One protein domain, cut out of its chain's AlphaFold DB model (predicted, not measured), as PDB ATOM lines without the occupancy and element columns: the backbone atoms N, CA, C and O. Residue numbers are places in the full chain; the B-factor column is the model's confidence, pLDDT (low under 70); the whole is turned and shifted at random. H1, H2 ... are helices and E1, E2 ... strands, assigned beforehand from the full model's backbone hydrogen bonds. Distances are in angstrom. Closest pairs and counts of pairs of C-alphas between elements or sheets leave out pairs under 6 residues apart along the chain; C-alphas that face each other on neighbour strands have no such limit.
ATOM      1  N   ASN A 112     -43.148  29.206  -0.291       76.44
ATOM      2  CA  ASN A 112     -43.696  27.879  -0.079       76.44
ATOM      3  C   ASN A 112     -45.167  27.816  -0.518       76.44
ATOM      4  O   ASN A 112     -46.062  28.462   0.023       76.44
ATOM      5  N   GLN A 113     -45.418  26.977  -1.518       80.62
ATOM      6  CA  GLN A 113     -46.736  26.828  -2.134       80.62
ATOM      7  C   GLN A 113     -47.702  25.968  -1.302       80.62
ATOM      8  O   GLN A 113     -48.862  25.812  -1.669       80.62
ATOM      9  N   THR A 114     -47.225  25.375  -0.205       84.38
ATOM     10  CA  THR A 114     -47.995  24.462   0.650       84.38
ATOM     11  C   THR A 114     -48.369  25.094   1.983       84.38
ATOM     12  O   THR A 114     -49.466  24.851   2.481       84.38
ATOM     13  N   ILE A 115     -47.459  25.871   2.577       90.44
ATOM     14  CA  ILE A 115     -47.644  26.489   3.893       90.44
ATOM     15  C   ILE A 115     -47.378  27.981   3.765       90.44
ATOM     16  O   ILE A 115     -46.308  28.377   3.319       90.44
ATOM     17  N   VAL A 116     -48.359  28.792   4.152       93.12
ATOM     18  CA  VAL A 116     -48.257  30.255   4.063       93.12
ATOM     19  C   VAL A 116     -47.350  30.831   5.148       93.12
ATOM     20  O   VAL A 116     -47.158  30.230   6.208       93.12
ATOM     21  N   SER A 117     -46.825  32.028   4.891       92.62
ATOM     22  CA  SER A 117     -45.930  32.720   5.812       92.62
ATOM     23  C   SER A 117     -46.658  33.314   7.023       92.62
ATOM     24  O   SER A 117     -47.838  33.684   6.963       92.62
ATOM     25  N   GLN A 118     -45.923  33.481   8.126       93.38
ATOM     26  CA  GLN A 118     -46.374  34.293   9.261       93.38
ATOM     27  C   GLN A 118     -46.651  35.746   8.855       93.38
ATOM     28  O   GLN A 118     -47.559  36.368   9.405       93.38
ATOM     29  N   ASP A 119     -45.934  36.277   7.865       92.75
ATOM     30  CA  ASP A 119     -46.136  37.640   7.368       92.75
ATOM     31  C   ASP A 119     -47.481  37.813   6.676       92.75
ATOM     32  O   ASP A 119     -48.161  38.810   6.921       92.75
ATOM     33  N   LEU A 120     -47.925  36.829   5.887       93.88
ATOM     34  CA  LEU A 120     -49.277  36.854   5.335       93.88
ATOM     35  C   LEU A 120     -50.312  36.878   6.465       93.88
ATOM     36  O   LEU A 120     -51.230  37.695   6.440       93.88
ATOM     37  N   ALA A 121     -50.153  36.029   7.482       95.75
ATOM     38  CA  ALA A 121     -51.064  36.008   8.625       95.75
ATOM     39  C   ALA A 121     -51.082  37.355   9.371       95.75
ATOM     40  O   ALA A 121     -52.155  37.917   9.596       95.75
ATOM     41  N   ASN A 122     -49.915  37.920   9.691       95.44
ATOM     42  CA  ASN A 122     -49.796  39.232  10.329       95.44
ATOM     43  C   ASN A 122     -50.409  40.345   9.468       95.44
ATOM     44  O   ASN A 122     -51.080  41.231   9.999       95.44
ATOM     45  N   ALA A 123     -50.235  40.288   8.147       95.19
ATOM     46  CA  ALA A 123     -50.817  41.254   7.232       95.19
ATOM     47  C   ALA A 123     -52.346  41.211   7.244       95.19
ATOM     48  O   ALA A 123     -52.978  42.267   7.260       95.19
ATOM     49  N   LEU A 124     -52.941  40.014   7.263       97.31
ATOM     50  CA  LEU A 124     -54.395  39.863   7.348       97.31
ATOM     51  C   LEU A 124     -54.938  40.356   8.689       97.31
ATOM     52  O   LEU A 124     -55.988  40.992   8.710       97.31
ATOM     53  N   VAL A 125     -54.218  40.133   9.796       98.06
ATOM     54  CA  VAL A 125     -54.589  40.729  11.089       98.06
ATOM     55  C   VAL A 125     -54.550  42.255  11.011       98.06
ATOM     56  O   VAL A 125     -55.526  42.909  11.374       98.06
ATOM     57  N   GLY A 126     -53.462  42.828  10.486       97.56
ATOM     58  CA  GLY A 126     -53.347  44.274  10.296       97.56
ATOM     59  C   GLY A 126     -54.480  44.840   9.436       97.56
ATOM     60  O   GLY A 126     -55.059  45.871   9.777       97.56
ATOM     61  N   LEU A 127     -54.854  44.132   8.367       97.06
ATOM     62  CA  LEU A 127     -55.954  44.514   7.486       97.06
ATOM     63  C   LEU A 127     -57.321  44.419   8.179       97.06
ATOM     64  O   LEU A 127     -58.126  45.327   8.011       97.06
ATOM     65  N   ILE A 128     -57.575  43.392   9.000       98.12
ATOM     66  CA  ILE A 128     -58.798  43.294   9.821       98.12
ATOM     67  C   ILE A 128     -58.905  44.489  10.771       98.12
ATOM     68  O   ILE A 128     -59.939  45.155  10.805       98.12
ATOM     69  N   HIS A 129     -57.835  44.806  11.506       98.44
ATOM     70  CA  HIS A 129     -57.820  45.982  12.380       98.44
ATOM     71  C   HIS A 129     -58.064  47.273  11.583       98.44
ATOM     72  O   HIS A 129     -58.809  48.146  12.029       98.44
ATOM     73  N   LEU A 130     -57.497  47.382  10.379       97.25
ATOM     74  CA  LEU A 130     -57.693  48.533   9.503       97.25
ATOM     75  C   LEU A 130     -59.147  48.664   9.014       97.25
ATOM     76  O   LEU A 130     -59.701  49.762   9.054       97.25
ATOM     77  N   GLU A 131     -59.800  47.561   8.630       96.50
ATOM     78  CA  GLU A 131     -61.238  47.519   8.304       96.50
ATOM     79  C   GLU A 131     -62.115  47.943   9.493       96.50
ATOM     80  O   GLU A 131     -63.120  48.638   9.322       96.50
ATOM     81  N   GLN A 132     -61.702  47.583  10.711       96.31
ATOM     82  CA  GLN A 132     -62.349  47.974  11.967       96.31
ATOM     83  C   GLN A 132     -61.991  49.402  12.424       96.31
ATOM     84  O   GLN A 132     -62.493  49.864  13.449       96.31
ATOM     85  N   LYS A 133     -61.149  50.123  11.665       96.50
ATOM     86  CA  LYS A 133     -60.591  51.447  12.006       96.50
ATOM     87  C   LYS A 133     -59.783  51.471  13.310       96.50
ATOM     88  O   LYS A 133     -59.541  52.540  13.873       96.50
ATOM     89  N   ASP A 134     -59.325  50.314  13.776       98.00
ATOM     90  CA  ASP A 134     -58.351  50.210  14.855       98.00
ATOM     91  C   ASP A 134     -56.943  50.427  14.293       98.00
ATOM     92  O   ASP A 134     -56.173  49.498  14.040       98.00
ATOM     93  N   TYR A 135     -56.599  51.694  14.080       98.38
ATOM     94  CA  TYR A 135     -55.314  52.049  13.490       98.38
ATOM     95  C   TYR A 135     -54.117  51.687  14.385       98.38
ATOM     96  O   TYR A 135     -53.030  51.425  13.877       98.38
ATOM     97  N   ASN A 136     -54.284  51.639  15.712       98.00
ATOM     98  CA  ASN A 136     -53.195  51.223  16.602       98.00
ATOM     99  C   ASN A 136     -52.924  49.720  16.472       98.00
ATOM    100  O   ASN A 136     -51.767  49.322  16.322       98.00
ATOM    101  N   GLY A 137     -53.984  48.903  16.472       97.56
ATOM    102  CA  GLY A 137     -53.889  47.472  16.195       97.56
ATOM    103  C   GLY A 137     -53.253  47.214  14.831       97.56
ATOM    104  O   GLY A 137     -52.242  46.515  14.754       97.56
ATOM    105  N   ALA A 138     -53.743  47.877  13.780       98.12
ATOM    106  CA  ALA A 138     -53.217  47.742  12.422       98.12
ATOM    107  C   ALA A 138     -51.715  48.069  12.344       98.12
ATOM    108  O   ALA A 138     -50.927  47.269  11.835       98.12
ATOM    109  N   ALA A 139     -51.296  49.201  12.925       96.44
ATOM    110  CA  ALA A 139     -49.900  49.632  12.919       96.44
ATOM    111  C   ALA A 139     -48.981  48.597  13.576       96.44
ATOM    112  O   ALA A 139     -47.911  48.321  13.043       96.44
ATOM    113  N   SER A 140     -49.412  48.006  14.697       95.44
ATOM    114  CA  SER A 140     -48.614  47.029  15.449       95.44
ATOM    115  C   SER A 140     -48.342  45.727  14.693       95.44
ATOM    116  O   SER A 140     -47.363  45.044  14.991       95.44
ATOM    117  N   TYR A 141     -49.198  45.371  13.730       95.62
ATOM    118  CA  TYR A 141     -49.026  44.177  12.906       95.62
ATOM    119  C   TYR A 141     -48.297  44.486  11.603       95.62
ATOM    120  O   TYR A 141     -47.383  43.747  11.249       95.62
ATOM    121  N   PHE A 142     -48.613  45.598  10.930       94.81
ATOM    122  CA  PHE A 142     -47.872  45.990   9.728       94.81
ATOM    123  C   PHE A 142     -46.397  46.283  10.028       94.81
ATOM    124  O   PHE A 142     -45.532  45.896   9.248       94.81
ATOM    125  N   SER A 143     -46.078  46.864  11.190       89.88
ATOM    126  CA  SER A 143     -44.687  47.120  11.585       89.88
ATOM    127  C   SER A 143     -43.852  45.855  11.810       89.88
ATOM    128  O   SER A 143     -42.636  45.964  11.891       89.88
ATOM    129  N   LYS A 144     -44.473  44.673  11.952       87.81
ATOM    130  CA  LYS A 144     -43.747  43.394  12.056       87.81
ATOM    131  C   LYS A 144     -43.213  42.912  10.708       87.81
ATOM    132  O   LYS A 144     -42.309  42.097  10.699       87.81
ATOM    133  N   ILE A 145     -43.808  43.388   9.613       88.69
ATOM    134  CA  ILE A 145     -43.530  42.931   8.243       88.69
ATOM    135  C   ILE A 145     -42.680  43.958   7.495       88.69
ATOM    136  O   ILE A 145     -41.916  43.616   6.601       88.69
ATOM    137  N   ILE A 146     -42.834  45.238   7.845       83.06
ATOM    138  CA  ILE A 146     -42.051  46.337   7.279       83.06
ATOM    139  C   ILE A 146     -40.654  46.304   7.920       83.06
ATOM    140  O   ILE A 146     -40.334  47.094   8.808       83.06
ATOM    141  N   ASP A 147     -39.850  45.334   7.491       71.50
ATOM    142  CA  ASP A 147     -38.453  45.117   7.860       71.50
ATOM    143  C   ASP A 147     -37.564  44.937   6.602       71.50
ATOM    144  O   ASP A 147     -37.971  45.270   5.489       71.50
ATOM    145  N   GLU A 148     -36.322  44.466   6.766       67.31
ATOM    146  CA  GLU A 148     -35.359  44.278   5.664       67.31
ATOM    147  C   GLU A 148     -35.593  43.001   4.823       67.31
ATOM    148  O   GLU A 148     -34.863  42.757   3.855       67.31
ATOM    149  N   THR A 149     -36.586  42.171   5.165       79.38
ATOM    150  CA  THR A 149     -36.868  40.898   4.477       79.38
ATOM    151  C   THR A 149     -37.409  41.138   3.069       79.38
ATOM    152  O   THR A 149     -36.989  40.470   2.115       79.38
ATOM    153  N   TYR A 150     -38.282  42.136   2.922       88.19
ATOM    154  CA  TYR A 150     -38.924  42.492   1.660       88.19
ATOM    155  C   TYR A 150     -38.280  43.721   1.012       88.19
ATOM    156  O   TYR A 150     -37.708  44.592   1.664       88.19
ATOM    157  N   THR A 151     -38.357  43.815  -0.311       90.56
ATOM    158  CA  THR A 151     -37.819  44.945  -1.075       90.56
ATOM    159  C   THR A 151     -38.846  45.411  -2.083       90.56
ATOM    160  O   THR A 151     -39.295  44.615  -2.903       90.56
ATOM    161  N   ILE A 152     -39.156  46.713  -2.042       93.06
ATOM    162  CA  ILE A 152     -40.049  47.357  -3.008       93.06
ATOM    163  C   ILE A 152     -39.503  47.133  -4.418       93.06
ATOM    164  O   ILE A 152     -38.418  47.615  -4.749       93.06
ATOM    165  N   SER A 153     -40.263  46.424  -5.250       91.62
ATOM    166  CA  SER A 153     -39.947  46.233  -6.666       91.62
ATOM    167  C   SER A 153     -41.177  46.435  -7.541       91.62
ATOM    168  O   SER A 153     -42.239  45.866  -7.297       91.62
ATOM    169  N   PHE A 154     -41.008  47.218  -8.605       92.50
ATOM    170  CA  PHE A 154     -42.028  47.438  -9.638       92.50
ATOM    171  C   PHE A 154     -41.670  46.761 -10.963       92.50
ATOM    172  O   PHE A 154     -42.253  47.055 -12.006       92.50
ATOM    173  N   GLU A 155     -40.693  45.857 -10.933       90.81
ATOM    174  CA  GLU A 155     -40.309  45.071 -12.095       90.81
ATOM    175  C   GLU A 155     -41.305  43.935 -12.362       90.81
ATOM    176  O   GLU A 155     -41.925  43.372 -11.461       90.81
ATOM    177  N   ASN A 156     -41.406  43.523 -13.628       91.00
ATOM    178  CA  ASN A 156     -42.261  42.399 -14.023       91.00
ATOM    179  C   ASN A 156     -41.737  41.030 -13.550       91.00
ATOM    180  O   ASN A 156     -42.433  40.029 -13.720       91.00
ATOM    181  N   SER A 157     -40.542  40.970 -12.951       91.81
ATOM    182  CA  SER A 157     -39.954  39.742 -12.404       91.81
ATOM    183  C   SER A 157     -40.842  39.089 -11.343       91.81
ATOM    184  O   SER A 157     -40.851  37.869 -11.237       91.81
ATOM    185  N   ILE A 158     -41.692  39.855 -10.652       91.31
ATOM    186  CA  ILE A 158     -42.684  39.342  -9.692       91.31
ATOM    187  C   ILE A 158     -43.682  38.326 -10.292       91.31
ATOM    188  O   ILE A 158     -44.300  37.554  -9.561       91.31
ATOM    189  N   TYR A 159     -43.844  38.300 -11.619       91.81
ATOM    190  CA  TYR A 159     -44.721  37.353 -12.318       91.81
ATOM    191  C   TYR A 159     -44.005  36.078 -12.795       91.81
ATOM    192  O   TYR A 159     -44.650  35.203 -13.375       91.81
ATOM    193  N   SER A 160     -42.694  35.956 -12.571       91.81
ATOM    194  CA  SER A 160     -41.886  34.838 -13.085       91.81
ATOM    195  C   SER A 160     -40.795  34.328 -12.139       91.81
ATOM    196  O   SER A 160     -40.400  33.173 -12.254       91.81
ATOM    197  N   ASP A 161     -40.286  35.157 -11.228       91.75
ATOM    198  CA  ASP A 161     -39.246  34.793 -10.264       91.75
ATOM    199  C   ASP A 161     -39.864  34.478  -8.901       91.75
ATOM    200  O   ASP A 161     -40.357  35.368  -8.209       91.75
ATOM    201  N   ILE A 162     -39.830  33.205  -8.505       88.25
ATOM    202  CA  ILE A 162     -40.373  32.760  -7.217       88.25
ATOM    203  C   ILE A 162     -39.560  33.302  -6.041       88.25
ATOM    204  O   ILE A 162     -40.095  33.378  -4.956       88.25
ATOM    205  N   ASN A 163     -38.313  33.737  -6.239       89.06
ATOM    206  CA  ASN A 163     -37.472  34.273  -5.163       89.06
ATOM    207  C   ASN A 163     -37.549  35.804  -5.054       89.06
ATOM    208  O   ASN A 163     -36.722  36.424  -4.378       89.06
ATOM    209  N   ASN A 164     -38.492  36.436  -5.759       90.62
ATOM    210  CA  ASN A 164     -38.665  37.881  -5.694       90.62
ATOM    211  C   ASN A 164     -38.978  38.316  -4.250       90.62
ATOM    212  O   ASN A 164     -39.747  37.671  -3.550       90.62
ATOM    213  N   LYS A 165     -38.436  39.453  -3.817       90.69
ATOM    214  CA  LYS A 165     -38.631  39.962  -2.447       90.69
ATOM    215  C   LYS A 165     -39.805  40.932  -2.299       90.69
ATOM    216  O   LYS A 165     -39.886  41.638  -1.302       90.69
ATOM    217  N   GLU A 166     -40.686  41.014  -3.292       91.88
ATOM    218  CA  GLU A 166     -41.832  41.931  -3.275       91.88
ATOM    219  C   GLU A 166     -43.132  41.204  -2.924       91.88
ATOM    220  O   GLU A 166     -43.979  41.739  -2.214       91.88
ATOM    221  N   ALA A 167     -43.321  39.984  -3.421       91.56
ATOM    222  CA  ALA A 167     -44.472  39.174  -3.074       91.56
ATOM    223  C   ALA A 167     -44.363  38.715  -1.613       91.56
ATOM    224  O   ALA A 167     -43.313  38.275  -1.164       91.56
ATOM    225  N   VAL A 168     -45.472  38.779  -0.887       90.94
ATOM    226  CA  VAL A 168     -45.646  38.136   0.427       90.94
ATOM    227  C   VAL A 168     -46.408  36.827   0.247       90.94
ATOM    228  O   VAL A 168     -46.131  35.832   0.907       90.94
ATOM    229  N   PHE A 169     -47.353  36.808  -0.696       91.69
ATOM    230  CA  PHE A 169     -48.068  35.608  -1.102       91.69
ATOM    231  C   PHE A 169     -48.305  35.615  -2.610       91.69
ATOM    232  O   PHE A 169     -48.835  36.582  -3.167       91.69
ATOM    233  N   THR A 170     -47.913  34.529  -3.275       90.88
ATOM    234  CA  THR A 170     -48.036  34.362  -4.724       90.88
ATOM    235  C   THR A 170     -48.565  32.979  -5.064       90.88
ATOM    236  O   THR A 170     -48.171  31.987  -4.450       90.88
ATOM    237  N   LEU A 171     -49.455  32.921  -6.051       88.50
ATOM    238  CA  LEU A 171     -49.929  31.669  -6.625       88.50
ATOM    239  C   LEU A 171     -48.996  31.242  -7.756       88.50
ATOM    240  O   LEU A 171     -48.766  32.022  -8.684       88.50
ATOM    241  N   LEU A 172     -48.515  30.001  -7.708       87.50
ATOM    242  CA  LEU A 172     -47.791  29.365  -8.804       87.50
ATOM    243  C   LEU A 172     -48.751  28.611  -9.730       87.50
ATOM    244  O   LEU A 172     -49.499  27.729  -9.312       87.50
ATOM    245  N   PHE A 173     -48.676  28.920 -11.020       83.94
ATOM    246  CA  PHE A 173     -49.365  28.208 -12.083       83.94
ATOM    247  C   PHE A 173     -48.378  27.318 -12.834       83.94
ATOM    248  O   PHE A 173     -47.363  27.823 -13.325       83.94
ATOM    249  N   PRO A 174     -48.667  26.013 -12.966       75.00
ATOM    250  CA  PRO A 174     -47.776  25.101 -13.660       75.00
ATOM    251  C   PRO A 174     -47.718  25.424 -15.161       75.00
ATOM    252  O   PRO A 174     -48.723  25.765 -15.791       75.00
ATOM    253  N   GLU A 175     -46.521  25.313 -15.738       71.12
ATOM    254  CA  GLU A 175     -46.277  25.530 -17.173       71.12
ATOM    255  C   GLU A 175     -46.760  24.363 -18.042       71.12
ATOM    256  O   GLU A 175     -46.989  24.532 -19.237       71.12
ATOM    257  N   ASP A 176     -46.943  23.183 -17.443       70.94
ATOM    258  CA  ASP A 176     -47.253  21.925 -18.133       70.94
ATOM    259  C   ASP A 176     -48.677  21.853 -18.718       70.94
ATOM    260  O   ASP A 176     -49.024  20.898 -19.410       70.94
ATOM    261  N   GLY A 177     -49.499  22.873 -18.464       63.09
ATOM    262  CA  GLY A 177     -50.841  23.017 -19.013       63.09
ATOM    263  C   GLY A 177     -51.909  22.141 -18.356       63.09
ATOM    264  O   GLY A 177     -53.074  22.269 -18.739       63.09
ATOM    265  N   ASN A 178     -51.556  21.317 -17.361       68.69
ATOM    266  CA  ASN A 178     -52.488  20.414 -16.672       68.69
ATOM    267  C   ASN A 178     -53.519  21.163 -15.816       68.69
ATOM    268  O   ASN A 178     -54.614  20.658 -15.574       68.69
ATOM    269  N   TYR A 179     -53.190  22.385 -15.398       69.94
ATOM    270  CA  TYR A 179     -54.109  23.291 -14.725       69.94
ATOM    271  C   TYR A 179     -54.247  24.589 -15.525       69.94
ATOM    272  O   TYR A 179     -53.295  25.358 -15.664       69.94
ATOM    273  N   GLN A 180     -55.448  24.840 -16.046       70.25
ATOM    274  CA  GLN A 180     -55.805  26.113 -16.666       70.25
ATOM    275  C   GLN A 180     -56.683  26.906 -15.693       70.25
ATOM    276  O   GLN A 180     -57.773  26.441 -15.355       70.25
ATOM    277  N   PRO A 181     -56.238  28.091 -15.241       74.50
ATOM    278  CA  PRO A 181     -57.080  28.987 -14.456       74.50
ATOM    279  C   PRO A 181     -58.344  29.392 -15.218       74.50
ATOM    280  O   PRO A 181     -58.423  29.236 -16.442       74.50
ATOM    281  N   SER A 182     -59.313  29.983 -14.509       78.56
ATOM    282  CA  SER A 182     -60.536  30.486 -15.141       78.56
ATOM    283  C   SER A 182     -60.214  31.437 -16.300       78.56
ATOM    284  O   SER A 182     -59.236  32.192 -16.274       78.56
ATOM    285  N   GLN A 183     -61.047  31.412 -17.343       79.62
ATOM    286  CA  GLN A 183     -60.816  32.206 -18.551       79.62
ATOM    287  C   GLN A 183     -60.714  33.706 -18.241       79.62
ATOM    288  O   GLN A 183     -59.865  34.389 -18.807       79.62
ATOM    289  N   ILE A 184     -61.530  34.199 -17.305       77.19
ATOM    290  CA  ILE A 184     -61.504  35.592 -16.841       77.19
ATOM    291  C   ILE A 184     -60.133  35.921 -16.240       77.19
ATOM    292  O   ILE A 184     -59.529  36.934 -16.594       77.19
ATOM    293  N   PHE A 185     -59.603  35.057 -15.371       80.06
ATOM    294  CA  PHE A 185     -58.275  35.253 -14.801       80.06
ATOM    295  C   PHE A 185     -57.196  35.269 -15.891       80.06
ATOM    296  O   PHE A 185     -56.384  36.193 -15.944       80.06
ATOM    297  N   CYS A 186     -57.220  34.297 -16.807       81.31
ATOM    298  CA  CYS A 186     -56.274  34.223 -17.920       81.31
ATOM    299  C   CYS A 186     -56.337  35.447 -18.846       81.31
ATOM    300  O   CYS A 186     -55.309  35.869 -19.362       81.31
ATOM    301  N   GLN A 187     -57.523  36.021 -19.046       81.69
ATOM    302  CA  GLN A 187     -57.720  37.165 -19.931       81.69
ATOM    303  C   GLN A 187     -57.267  38.490 -19.307       81.69
ATOM    304  O   GLN A 187     -56.775  39.357 -20.025       81.69
ATOM    305  N   PHE A 188     -57.460  38.672 -17.998       77.44
ATOM    306  CA  PHE A 188     -57.324  39.991 -17.370       77.44
ATOM    307  C   PHE A 188     -56.234  40.094 -16.299       77.44
ATOM    308  O   PHE A 188     -55.814  41.208 -15.990       77.44
ATOM    309  N   LEU A 189     -55.805  38.979 -15.699       80.19
ATOM    310  CA  LEU A 189     -54.984  38.979 -14.479       80.19
ATOM    311  C   LEU A 189     -53.691  38.164 -14.604       80.19
ATOM    312  O   LEU A 189     -52.681  38.524 -13.996       80.19
ATOM    313  N   LYS A 190     -53.692  37.082 -15.389       83.38
ATOM    314  CA  LYS A 190     -52.507  36.242 -15.586       83.38
ATOM    315  C   LYS A 190     -51.452  36.998 -16.399       83.38
ATOM    316  O   LYS A 190     -51.665  37.306 -17.567       83.38
ATOM    317  N   LYS A 191     -50.300  37.264 -15.780       86.81
ATOM    318  CA  LYS A 191     -49.154  37.959 -16.400       86.81
ATOM    319  C   LYS A 191     -47.905  37.076 -16.535       86.81
ATOM    320  O   LYS A 191     -46.955  37.469 -17.201       86.81
ATOM    321  N   GLY A 192     -47.921  35.885 -15.941       88.62
ATOM    322  CA  GLY A 192     -46.825  34.922 -15.966       88.62
ATOM    323  C   GLY A 192     -47.215  33.616 -15.277       88.62
ATOM    324  O   GLY A 192     -48.405  33.290 -15.182       88.62
ATOM    325  N   THR A 193     -46.217  32.867 -14.818       88.12
ATOM    326  CA  THR A 193     -46.395  31.639 -14.025       88.12
ATOM    327  C   THR A 193     -46.650  31.937 -12.557       88.12
ATOM    328  O   THR A 193     -47.207  31.096 -11.865       88.12
ATOM    329  N   LEU A 194     -46.320  33.140 -12.092       90.00
ATOM    330  CA  LEU A 194     -46.637  33.615 -10.753       90.00
ATOM    331  C   LEU A 194     -47.703  34.699 -10.806       90.00
ATOM    332  O   LEU A 194     -47.708  35.561 -11.692       90.00
ATOM    333  N   HIS A 195     -48.593  34.680  -9.822       89.56
ATOM    334  CA  HIS A 195     -49.533  35.762  -9.589       89.56
ATOM    335  C   HIS A 195     -49.481  36.201  -8.126       89.56
ATOM    336  O   HIS A 195     -50.075  35.541  -7.267       89.56
ATOM    337  N   PRO A 196     -48.783  37.310  -7.832       90.25
ATOM    338  CA  PRO A 196     -48.722  37.858  -6.486       90.25
ATOM    339  C   PRO A 196     -50.111  38.350  -6.068       90.25
ATOM    340  O   PRO A 196     -50.642  39.296  -6.653       90.25
ATOM    341  N   ILE A 197     -50.679  37.714  -5.048       88.25
ATOM    342  CA  ILE A 197     -51.954  38.109  -4.441       88.25
ATOM    343  C   ILE A 197     -51.724  39.217  -3.419       88.25
ATOM    344  O   ILE A 197     -52.494  40.168  -3.347       88.25
ATOM    345  N   TYR A 198     -50.643  39.106  -2.646       89.06
ATOM    346  CA  TYR A 198     -50.323  40.054  -1.592       89.06
ATOM    347  C   TYR A 198     -48.852  40.451  -1.679       89.06
ATOM    348  O   TYR A 198     -47.985  39.588  -1.830       89.06
ATOM    349  N   ARG A 199     -48.578  41.756  -1.634       91.38
ATOM    350  CA  ARG A 199     -47.251  42.339  -1.872       91.38
ATOM    351  C   ARG A 199     -46.817  43.225  -0.716       91.38
ATOM    352  O   ARG A 199     -47.656  43.834  -0.052       91.38
ATOM    353  N   ASN A 200     -45.512  43.369  -0.552       93.12
ATOM    354  CA  ASN A 200     -44.904  44.300   0.384       93.12
ATOM    355  C   ASN A 200     -45.368  45.741   0.129       93.12
ATOM    356  O   ASN A 200     -45.784  46.432   1.055       93.12
ATOM    357  N   THR A 201     -45.425  46.180  -1.132       94.69
ATOM    358  CA  THR A 201     -45.931  47.520  -1.461       94.69
ATOM    359  C   THR A 201     -47.385  47.719  -1.012       94.69
ATOM    360  O   THR A 201     -47.719  48.770  -0.467       94.69
ATOM    361  N   SER A 202     -48.254  46.713  -1.170       94.19
ATOM    362  CA  SER A 202     -49.640  46.775  -0.670       94.19
ATOM    363  C   SER A 202     -49.681  46.955   0.852       94.19
ATOM    364  O   SER A 202     -50.454  47.769   1.355       94.19
ATOM    365  N   ILE A 203     -48.806  46.258   1.587       94.81
ATOM    366  CA  ILE A 203     -48.660  46.410   3.044       94.81
ATOM    367  C   ILE A 203     -48.199  47.818   3.405       94.81
ATOM    368  O   ILE A 203     -48.780  48.432   4.298       94.81
ATOM    369  N   LEU A 204     -47.200  48.356   2.703       96.38
ATOM    370  CA  LEU A 204     -46.711  49.714   2.937       96.38
ATOM    371  C   LEU A 204     -47.808  50.756   2.722       96.38
ATOM    372  O   LEU A 204     -47.904  51.704   3.500       96.38
ATOM    373  N   PHE A 205     -48.684  50.577   1.734       97.44
ATOM    374  CA  PHE A 205     -49.828  51.465   1.558       97.44
ATOM    375  C   PHE A 205     -50.898  51.302   2.642       97.44
ATOM    376  O   PHE A 205     -51.452  52.305   3.087       97.44
ATOM    377  N   HIS A 206     -51.179  50.084   3.112       97.19
ATOM    378  CA  HIS A 206     -52.061  49.885   4.267       97.19
ATOM    379  C   HIS A 206     -51.473  50.494   5.546       97.19
ATOM    380  O   HIS A 206     -52.193  51.084   6.357       97.19
ATOM    381  N   TYR A 207     -50.152  50.435   5.706       97.69
ATOM    382  CA  TYR A 207     -49.463  51.115   6.790       97.69
ATOM    383  C   TYR A 207     -49.507  52.637   6.628       97.69
ATOM    384  O   TYR A 207     -49.803  53.335   7.591       97.69
ATOM    385  N   ALA A 208     -49.325  53.169   5.418       98.00
ATOM    386  CA  ALA A 208     -49.502  54.592   5.133       98.00
ATOM    387  C   ALA A 208     -50.935  55.063   5.453       98.00
ATOM    388  O   ALA A 208     -51.120  56.077   6.125       98.00
ATOM    389  N   GLU A 209     -51.957  54.302   5.052       98.25
ATOM    390  CA  GLU A 209     -53.358  54.546   5.422       98.25
ATOM    391  C   GLU A 209     -53.530  54.588   6.949       98.25
ATOM    392  O   GLU A 209     -54.144  55.510   7.491       98.25
ATOM    393  N   THR A 210     -52.922  53.631   7.650       98.38
ATOM    394  CA  THR A 210     -52.940  53.548   9.113       98.38
ATOM    395  C   THR A 210     -52.290  54.771   9.766       98.38
ATOM    396  O   THR A 210     -52.867  55.388  10.662       98.38
ATOM    397  N   LEU A 211     -51.100  55.162   9.306       98.31
ATOM    398  CA  LEU A 211     -50.366  56.324   9.810       98.31
ATOM    399  C   LEU A 211     -51.122  57.629   9.549       98.31
ATOM    400  O   LEU A 211     -51.123  58.510  10.410       98.31
ATOM    401  N   ASN A 212     -51.802  57.732   8.404       98.25
ATOM    402  CA  ASN A 212     -52.705  58.836   8.099       98.25
ATOM    403  C   ASN A 212     -53.873  58.891   9.099       98.25
ATOM    404  O   ASN A 212     -54.145  59.951   9.654       98.25
ATOM    405  N   GLY A 213     -54.507  57.752   9.406       97.44
ATOM    406  CA  GLY A 213     -55.557  57.660  10.431       97.44
ATOM    407  C   GLY A 213     -55.086  58.035  11.844       97.44
ATOM    408  O   GLY A 213     -55.849  58.604  12.625       97.44
ATOM    409  N   LEU A 214     -53.813  57.781  12.162       98.06
ATOM    410  CA  LEU A 214     -53.178  58.146  13.436       98.06
ATOM    411  C   LEU A 214     -52.607  59.573  13.472       98.06
ATOM    412  O   LEU A 214     -52.117  59.993  14.519       98.06
ATOM    413  N   ASN A 215     -52.636  60.320  12.363       97.50
ATOM    414  CA  ASN A 215     -51.943  61.608  12.207       97.50
ATOM    415  C   ASN A 215     -50.423  61.541  12.491       97.50
ATOM    416  O   ASN A 215     -49.813  62.502  12.968       97.50
ATOM    417  N   ARG A 216     -49.778  60.403  12.198       97.75
ATOM    418  CA  ARG A 216     -48.324  60.196  12.356       97.75
ATOM    419  C   ARG A 216     -47.573  60.717  11.128       97.75
ATOM    420  O   ARG A 216     -46.971  59.962  10.370       97.75
ATOM    421  N   ASN A 217     -47.626  62.033  10.928       98.12
ATOM    422  CA  ASN A 217     -47.236  62.699   9.679       98.12
ATOM    423  C   ASN A 217     -45.786  62.453   9.237       98.12
ATOM    424  O   ASN A 217     -45.536  62.242   8.054       98.12
ATOM    425  N   LEU A 218     -44.828  62.468  10.168       97.88
ATOM    426  CA  LEU A 218     -43.417  62.248   9.827       97.88
ATOM    427  C   LEU A 218     -43.187  60.826   9.294       97.88
ATOM    428  O   LEU A 218     -42.482  60.628   8.310       97.88
ATOM    429  N   GLU A 219     -43.811  59.840   9.928       97.62
ATOM    430  CA  GLU A 219     -43.694  58.439   9.529       97.62
ATOM    431  C   GLU A 219     -44.435  58.171   8.226       97.62
ATOM    432  O   GLU A 219     -43.907  57.480   7.359       97.62
ATOM    433  N   LEU A 220     -45.609  58.782   8.049       98.44
ATOM    434  CA  LEU A 220     -46.345  58.727   6.792       98.44
ATOM    435  C   LEU A 220     -45.497  59.273   5.638       98.44
ATOM    436  O   LEU A 220     -45.367  58.614   4.610       98.44
ATOM    437  N   LEU A 221     -44.874  60.442   5.818       98.62
ATOM    438  CA  LEU A 221     -43.994  61.041   4.812       98.62
ATOM    439  C   LEU A 221     -42.832  60.109   4.454       98.62
ATOM    440  O   LEU A 221     -42.519  59.944   3.277       98.62
ATOM    441  N   ASN A 222     -42.223  59.469   5.457       97.50
ATOM    442  CA  ASN A 222     -41.132  58.523   5.244       97.50
ATOM    443  C   ASN A 222     -41.580  57.310   4.420       97.50
ATOM    444  O   ASN A 222     -40.907  56.965   3.452       97.50
ATOM    445  N   VAL A 223     -42.720  56.699   4.757       97.44
ATOM    446  CA  VAL A 223     -43.262  55.543   4.021       97.44
ATOM    447  C   VAL A 223     -43.596  55.921   2.576       97.44
ATOM    448  O   VAL A 223     -43.179  55.229   1.650       97.44
ATOM    449  N   LEU A 224     -44.272  57.054   2.351       98.31
ATOM    450  CA  LEU A 224     -44.570  57.526   0.993       98.31
ATOM    451  C   LEU A 224     -43.287  57.787   0.196       98.31
ATOM    452  O   LEU A 224     -43.196  57.411  -0.971       98.31
ATOM    453  N   ASN A 225     -42.267  58.376   0.821       98.31
ATOM    454  CA  ASN A 225     -40.988  58.632   0.166       98.31
ATOM    455  C   ASN A 225     -40.211  57.355  -0.166       98.31
ATOM    456  O   ASN A 225     -39.574  57.319  -1.215       98.31
ATOM    457  N   GLN A 226     -40.294  56.303   0.656       96.50
ATOM    458  CA  GLN A 226     -39.713  54.996   0.319       96.50
ATOM    459  C   GLN A 226     -40.315  54.445  -0.979       96.50
ATOM    460  O   GLN A 226     -39.578  54.093  -1.899       96.50
ATOM    461  N   ILE A 227     -41.647  54.460  -1.090       97.25
ATOM    462  CA  ILE A 227     -42.374  54.001  -2.283       97.25
ATOM    463  C   ILE A 227     -42.021  54.865  -3.500       97.25
ATOM    464  O   ILE A 227     -41.696  54.345  -4.566       97.25
ATOM    465  N   ARG A 228     -42.032  56.194  -3.342       98.12
ATOM    466  CA  ARG A 228     -41.707  57.143  -4.417       98.12
ATOM    467  C   ARG A 228     -40.293  56.940  -4.948       98.12
ATOM    468  O   ARG A 228     -40.115  56.855  -6.158       98.12
ATOM    469  N   VAL A 229     -39.303  56.831  -4.063       97.50
ATOM    470  CA  VAL A 229     -37.901  56.640  -4.459       97.50
ATOM    471  C   VAL A 229     -37.705  55.293  -5.152       97.50
ATOM    472  O   VAL A 229     -37.066  55.257  -6.203       97.50
ATOM    473  N   ALA A 230     -38.307  54.211  -4.644       96.19
ATOM    474  CA  ALA A 230     -38.300  52.913  -5.328       96.19
ATOM    475  C   ALA A 230     -38.933  52.996  -6.732       96.19
ATOM    476  O   ALA A 230     -38.484  52.355  -7.678       96.19
ATOM    477  N   GLY A 231     -39.930  53.868  -6.887       96.06
ATOM    478  CA  GLY A 231     -40.605  54.179  -8.142       96.06
ATOM    479  C   GLY A 231     -39.903  55.199  -9.033       96.06
ATOM    480  O   GLY A 231     -40.517  55.688  -9.980       96.06
ATOM    481  N   SER A 232     -38.647  55.556  -8.740       96.81
ATOM    482  CA  SER A 232     -37.886  56.594  -9.457       96.81
ATOM    483  C   SER A 232     -38.555  57.980  -9.468       96.81
ATOM    484  O   SER A 232     -38.328  58.787 -10.371       96.81
ATOM    485  N   MET A 233     -39.375  58.286  -8.461       97.88
ATOM    486  CA  MET A 233     -39.957  59.609  -8.231       97.88
ATOM    487  C   MET A 233     -39.148  60.389  -7.190       97.88
ATOM    488  O   MET A 233     -38.570  59.825  -6.262       97.88
ATOM    489  N   ASN A 234     -39.165  61.719  -7.296       98.12
ATOM    490  CA  ASN A 234     -38.556  62.579  -6.283       98.12
ATOM    491  C   ASN A 234     -39.304  62.466  -4.940       98.12
ATOM    492  O   ASN A 234     -40.546  62.458  -4.943       98.12
ATOM    493  N   PRO A 235     -38.591  62.448  -3.800       98.44
ATOM    494  CA  PRO A 235     -39.224  62.467  -2.490       98.44
ATOM    495  C   PRO A 235     -39.972  63.788  -2.261       98.44
ATOM    496  O   PRO A 235     -39.530  64.864  -2.675       98.44
ATOM    497  N   LEU A 236     -41.108  63.693  -1.581       98.06
ATOM    498  CA  LEU A 236     -41.858  64.819  -1.049       98.06
ATOM    499  C   LEU A 236     -41.052  65.497   0.065       98.06
ATOM    500  O   LEU A 236     -40.491  64.823   0.933       98.06
ATOM    501  N   GLN A 237     -41.022  66.829   0.048       97.69
ATOM    502  CA  GLN A 237     -40.428  67.628   1.129       97.69
ATOM    503  C   GLN A 237     -41.364  67.720   2.342       97.69
ATOM    504  O   GLN A 237     -40.911  67.747   3.481       97.69
ATOM    505  N   GLU A 238     -42.671  67.735   2.090       97.88
ATOM    506  CA  GLU A 238     -43.734  67.764   3.090       97.88
ATOM    507  C   GLU A 238     -44.947  66.975   2.583       97.88
ATOM    508  O   GLU A 238     -45.065  66.702   1.386       97.88
ATOM    509  N   LEU A 239     -45.844  66.589   3.493       98.31
ATOM    510  CA  LEU A 239     -47.082  65.920   3.104       98.31
ATOM    511  C   LEU A 239     -48.012  66.884   2.353       98.31
ATOM    512  O   LEU A 239     -48.147  68.039   2.760       98.31
ATOM    513  N   PRO A 240     -48.724  66.414   1.313       97.19
ATOM    514  CA  PRO A 240     -49.775  67.206   0.694       97.19
ATOM    515  C   PRO A 240     -50.925  67.432   1.682       97.19
ATOM    516  O   PRO A 240     -51.124  66.658   2.617       97.19
ATOM    517  N   SER A 241     -51.744  68.459   1.439       96.06
ATOM    518  CA  SER A 241     -52.865  68.807   2.326       96.06
ATOM    519  C   SER A 241     -53.879  67.673   2.517       96.06
ATOM    520  O   SER A 241     -54.550  67.624   3.541       96.06
ATOM    521  N   ASN A 242     -53.985  66.758   1.547       95.94
ATOM    522  CA  ASN A 242     -54.829  65.567   1.622       95.94
ATOM    523  C   ASN A 242     -54.011  64.307   1.270       95.94
ATOM    524  O   ASN A 242     -54.085  63.837   0.131       95.94
ATOM    525  N   PRO A 243     -53.259  63.725   2.225       97.69
ATOM    526  CA  PRO A 243     -52.375  62.580   1.969       97.69
ATOM    527  C   PRO A 243     -53.083  61.334   1.425       97.69
ATOM    528  O   PRO A 243     -52.466  60.526   0.740       97.69
ATOM    529  N   LYS A 244     -54.391  61.192   1.670       97.50
ATOM    530  CA  LYS A 244     -55.199  60.082   1.145       97.50
ATOM    531  C   LYS A 244     -55.185  59.968  -0.386       97.50
ATOM    532  O   LYS A 244     -55.191  58.851  -0.892       97.50
ATOM    533  N   TYR A 245     -55.148  61.087  -1.118       98.00
ATOM    534  CA  TYR A 245     -55.085  61.040  -2.584       98.00
ATOM    535  C   TYR A 245     -53.695  60.614  -3.057       98.00
ATOM    536  O   TYR A 245     -53.599  59.775  -3.939       98.00
ATOM    537  N   GLU A 246     -52.631  61.068  -2.388       98.06
ATOM    538  CA  GLU A 246     -51.263  60.614  -2.672       98.06
ATOM    539  C   GLU A 246     -51.111  59.098  -2.456       98.06
ATOM    540  O   GLU A 246     -50.547  58.411  -3.302       98.06
ATOM    541  N   ILE A 247     -51.671  58.549  -1.368       98.31
ATOM    542  CA  ILE A 247     -51.688  57.094  -1.123       98.31
ATOM    543  C   ILE A 247     -52.383  56.361  -2.284       98.31
ATOM    544  O   ILE A 247     -51.854  55.382  -2.810       98.31
ATOM    545  N   ALA A 248     -53.565  56.831  -2.690       97.50
ATOM    546  CA  ALA A 248     -54.353  56.203  -3.747       97.50
ATOM    547  C   ALA A 248     -53.707  56.316  -5.138       97.50
ATOM    548  O   ALA A 248     -53.770  55.361  -5.917       97.50
ATOM    549  N   ASP A 249     -53.084  57.451  -5.447       96.88
ATOM    550  CA  ASP A 249     -52.424  57.696  -6.726       96.88
ATOM    551  C   ASP A 249     -51.164  56.844  -6.863       96.88
ATOM    552  O   ASP A 249     -50.988  56.174  -7.883       96.88
ATOM    553  N   LEU A 250     -50.331  56.774  -5.817       97.56
ATOM    554  CA  LEU A 250     -49.149  55.912  -5.807       97.56
ATOM    555  C   LEU A 250     -49.531  54.429  -5.908       97.56
ATOM    556  O   LEU A 250     -48.893  53.695  -6.665       97.56
ATOM    557  N   TRP A 251     -50.587  53.985  -5.208       96.62
ATOM    558  CA  TRP A 251     -51.095  52.614  -5.350       96.62
ATOM    559  C   TRP A 251     -51.453  52.330  -6.805       96.62
ATOM    560  O   TRP A 251     -50.933  51.390  -7.409       96.62
ATOM    561  N   LYS A 252     -52.307  53.171  -7.395       94.94
ATOM    562  CA  LYS A 252     -52.766  53.005  -8.776       94.94
ATOM    563  C   LYS A 252     -51.615  53.040  -9.775       94.94
ATOM    564  O   LYS A 252     -51.632  52.285 -10.744       94.94
ATOM    565  N   GLN A 253     -50.634  53.910  -9.559       95.44
ATOM    566  CA  GLN A 253     -49.487  54.064 -10.444       95.44
ATOM    567  C   GLN A 253     -48.579  52.829 -10.429       95.44
ATOM    568  O   GLN A 253     -48.174  52.371 -11.495       95.44
ATOM    569  N   PHE A 254     -48.255  52.299  -9.247       93.19
ATOM    570  CA  PHE A 254     -47.203  51.287  -9.110       93.19
ATOM    571  C   PHE A 254     -47.702  49.850  -9.032       93.19
ATOM    572  O   PHE A 254     -47.048  48.942  -9.540       93.19
ATOM    573  N   ILE A 255     -48.866  49.631  -8.427       89.12
ATOM    574  CA  ILE A 255     -49.472  48.301  -8.295       89.12
ATOM    575  C   ILE A 255     -50.864  48.242  -8.937       89.12
ATOM    576  O   ILE A 255     -51.596  47.272  -8.772       89.12
ATOM    577  N   GLY A 256     -51.228  49.247  -9.737       86.50
ATOM    578  CA  GLY A 256     -52.427  49.212 -10.565       86.50
ATOM    579  C   GLY A 256     -53.711  49.075  -9.751       86.50
ATOM    580  O   GLY A 256     -53.856  49.615  -8.658       86.50
ATOM    581  N   GLN A 257     -54.659  48.323 -10.304       73.12
ATOM    582  CA  GLN A 257     -55.859  47.893  -9.583       73.12
ATOM    583  C   GLN A 257     -55.711  46.440  -9.121       73.12
ATOM    584  O   GLN A 257     -56.665  45.665  -9.201       73.12
ATOM    585  N   ASP A 258     -54.498  46.059  -8.708       73.50
ATOM    586  CA  ASP A 258     -54.265  44.766  -8.072       73.50
ATOM    587  C   ASP A 258     -55.062  44.671  -6.748       73.50
ATOM    588  O   ASP A 258     -55.687  45.639  -6.290       73.50
ATOM    589  N   TYR A 259     -55.081  43.472  -6.164       81.56
ATOM    590  CA  TYR A 259     -55.889  43.104  -4.998       81.56
ATOM    591  C   TYR A 259     -55.893  44.182  -3.896       81.56
ATOM    592  O   TYR A 259     -54.839  44.579  -3.405       81.56
ATOM    593  N   GLY A 260     -57.083  44.656  -3.508       89.00
ATOM    594  CA  GLY A 260     -57.273  45.595  -2.395       89.00
ATOM    595  C   GLY A 260     -57.412  47.082  -2.754       89.00
ATOM    596  O   GLY A 260     -57.818  47.855  -1.884       89.00
ATOM    597  N   TYR A 261     -57.176  47.512  -4.006       93.38
ATOM    598  CA  TYR A 261     -57.267  48.943  -4.368       93.38
ATOM    599  C   TYR A 261     -58.651  49.551  -4.094       93.38
ATOM    600  O   TYR A 261     -58.775  50.609  -3.481       93.38
ATOM    601  N   PHE A 262     -59.719  48.863  -4.505       92.75
ATOM    602  CA  PHE A 262     -61.082  49.343  -4.277       92.75
ATOM    603  C   PHE A 262     -61.427  49.418  -2.786       92.75
ATOM    604  O   PHE A 262     -62.054  50.377  -2.338       92.75
ATOM    605  N   ALA A 263     -60.979  48.438  -1.995       94.75
ATOM    606  CA  ALA A 263     -61.146  48.451  -0.546       94.75
ATOM    607  C   ALA A 263     -60.420  49.647   0.096       94.75
ATOM    608  O   ALA A 263     -61.016  50.354   0.907       94.75
ATOM    609  N   LEU A 264     -59.188  49.938  -0.342       96.19
ATOM    610  CA  LEU A 264     -58.425  51.115   0.082       96.19
ATOM    611  C   LEU A 264     -59.183  52.420  -0.209       96.19
ATOM    612  O   LEU A 264     -59.380  53.228   0.696       96.19
ATOM    613  N   LEU A 265     -59.674  52.615  -1.438       96.56
ATOM    614  CA  LEU A 265     -60.427  53.825  -1.800       96.56
ATOM    615  C   LEU A 265     -61.665  54.038  -0.916       96.56
ATOM    616  O   LEU A 265     -61.995  55.177  -0.569       96.56
ATOM    617  N   LYS A 266     -62.348  52.949  -0.545       96.00
ATOM    618  CA  LYS A 266     -63.516  52.995   0.341       96.00
ATOM    619  C   LYS A 266     -63.144  53.370   1.764       96.00
ATOM    620  O   LYS A 266     -63.777  54.258   2.331       96.00
ATOM    621  N   ARG A 267     -62.106  52.754   2.333       96.94
ATOM    622  CA  ARG A 267     -61.653  53.084   3.693       96.94
ATOM    623  C   ARG A 267     -61.103  54.509   3.797       96.94
ATOM    624  O   ARG A 267     -61.384  55.195   4.776       96.94
ATOM    625  N   LEU A 268     -60.438  54.997   2.746       97.00
ATOM    626  CA  LEU A 268     -60.013  56.397   2.615       97.00
ATOM    627  C   LEU A 268     -61.179  57.378   2.374       97.00
ATOM    628  O   LEU A 268     -60.984  58.596   2.435       97.00
ATOM    629  N   GLY A 269     -62.386  56.876   2.097       97.06
ATOM    630  CA  GLY A 269     -63.582  57.687   1.872       97.06
ATOM    631  C   GLY A 269     -63.529  58.518   0.589       97.06
ATOM    632  O   GLY A 269     -64.075  59.617   0.561       97.06
TER     633      GLY A 269
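Overview. This is residues 112 to 269 of the 303 residues of the protein "RagB/SusD family nutrient uptake outer membrane protein" of Clostridiaceae bacterium (UniProt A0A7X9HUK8). A short two-stranded ribbon, E1 and E2, leads at the end of E2 straight into H5, the core of a helical body: the hairpin of H1 and H2 packs on one side of H5, H6 and H7 pack on another, and H8 packs on H7. The small helix H4, residues 183 to 188, sticks out from the long loop between the strands. The printed part has 158 residues with eight named helices and two named strands, in the order H1 H2 H3 E1 H4 E2 H5 H6 H7 H8; the sheet E1 - E2 is antiparallel and the class is mostly helix. The whole is compact, with a radius of gyration of the C-alphas of 16.0 A, and elongated, spanning 51 by 31 by 30 A.

Along the chain. Find C-alpha 167 at (-44.472, 39.174, -3.074); from there E1 runs 11.8 A to residue 172. E2 is residues 194 to 199, 12.5 A. Next comes H5, residues 200 to 213, 19.8 A, beginning at C-alpha 200, (-44.904, 44.300, 0.384). H6 is residues 217 to 230, 20.0 A; H7 is residues 243 to 255, 17.8 A; H8 is residues 261 to 267, ending at C-alpha 267, (-61.653, 53.084, 3.693). Before the strands look for H1, residues 118 to 131, 19.9 A, H2, residues 135 to 142, and H3, residues 156 to 159; between the strands is H4, residues 183 to 188.

Arrangement. Start at E1 and E2, antiparallel at 154 degrees: N 171 and O 195 are 3.0 A apart, N 197 and O 169 2.9 A, both within hydrogen-bond range. Look next at H3 and E2, which have 6 pairs of C-alphas within 8 A; the closest, those of Tyr 159 and Leu 194, are 4.5 A apart. H5 is the hub, touching four helices. H2 touches it at a shallow tilt of 20 degrees, opposite ways, closest at C-alphas Tyr 135 and Thr 210, 5.2 A. H1 and H2 form a helical hairpin, closest at C-alphas Gly 126 and Ala 138, 4.1 A. H1 touches H5 at a shallow tilt of 33 degrees, only just short of steep, closest at C-alphas Leu 130 and Thr 210, 6.9 A. H5, H6 and H7 form a bundle, three helices packed together; C-alphas Ala 208 and Leu 220 of H5 and H6 come within 5.5 A, Phe 205 and Ile 247 of H5 and H7 within 6.5 A. H8 touches residues 248 to 252 of H7, closest at C-alphas Ala 248 and Leu 265, 6.8 A. In H1, H2, H4, H5, H6, H7 and H8 every O i to N i+4 pair is within hydrogen-bond range; H3 is too short for one.

Size, cuts and confidence. The C-alphas farthest apart, those of Asn 178 and Glu 238, are 52.0 A apart. The printed part has no cut; the long links are H2 to H3 and H6 to H7. Mean pLDDT of the printed part is 91.5; look for values under 70 at residue 148 and residues 177 to 179.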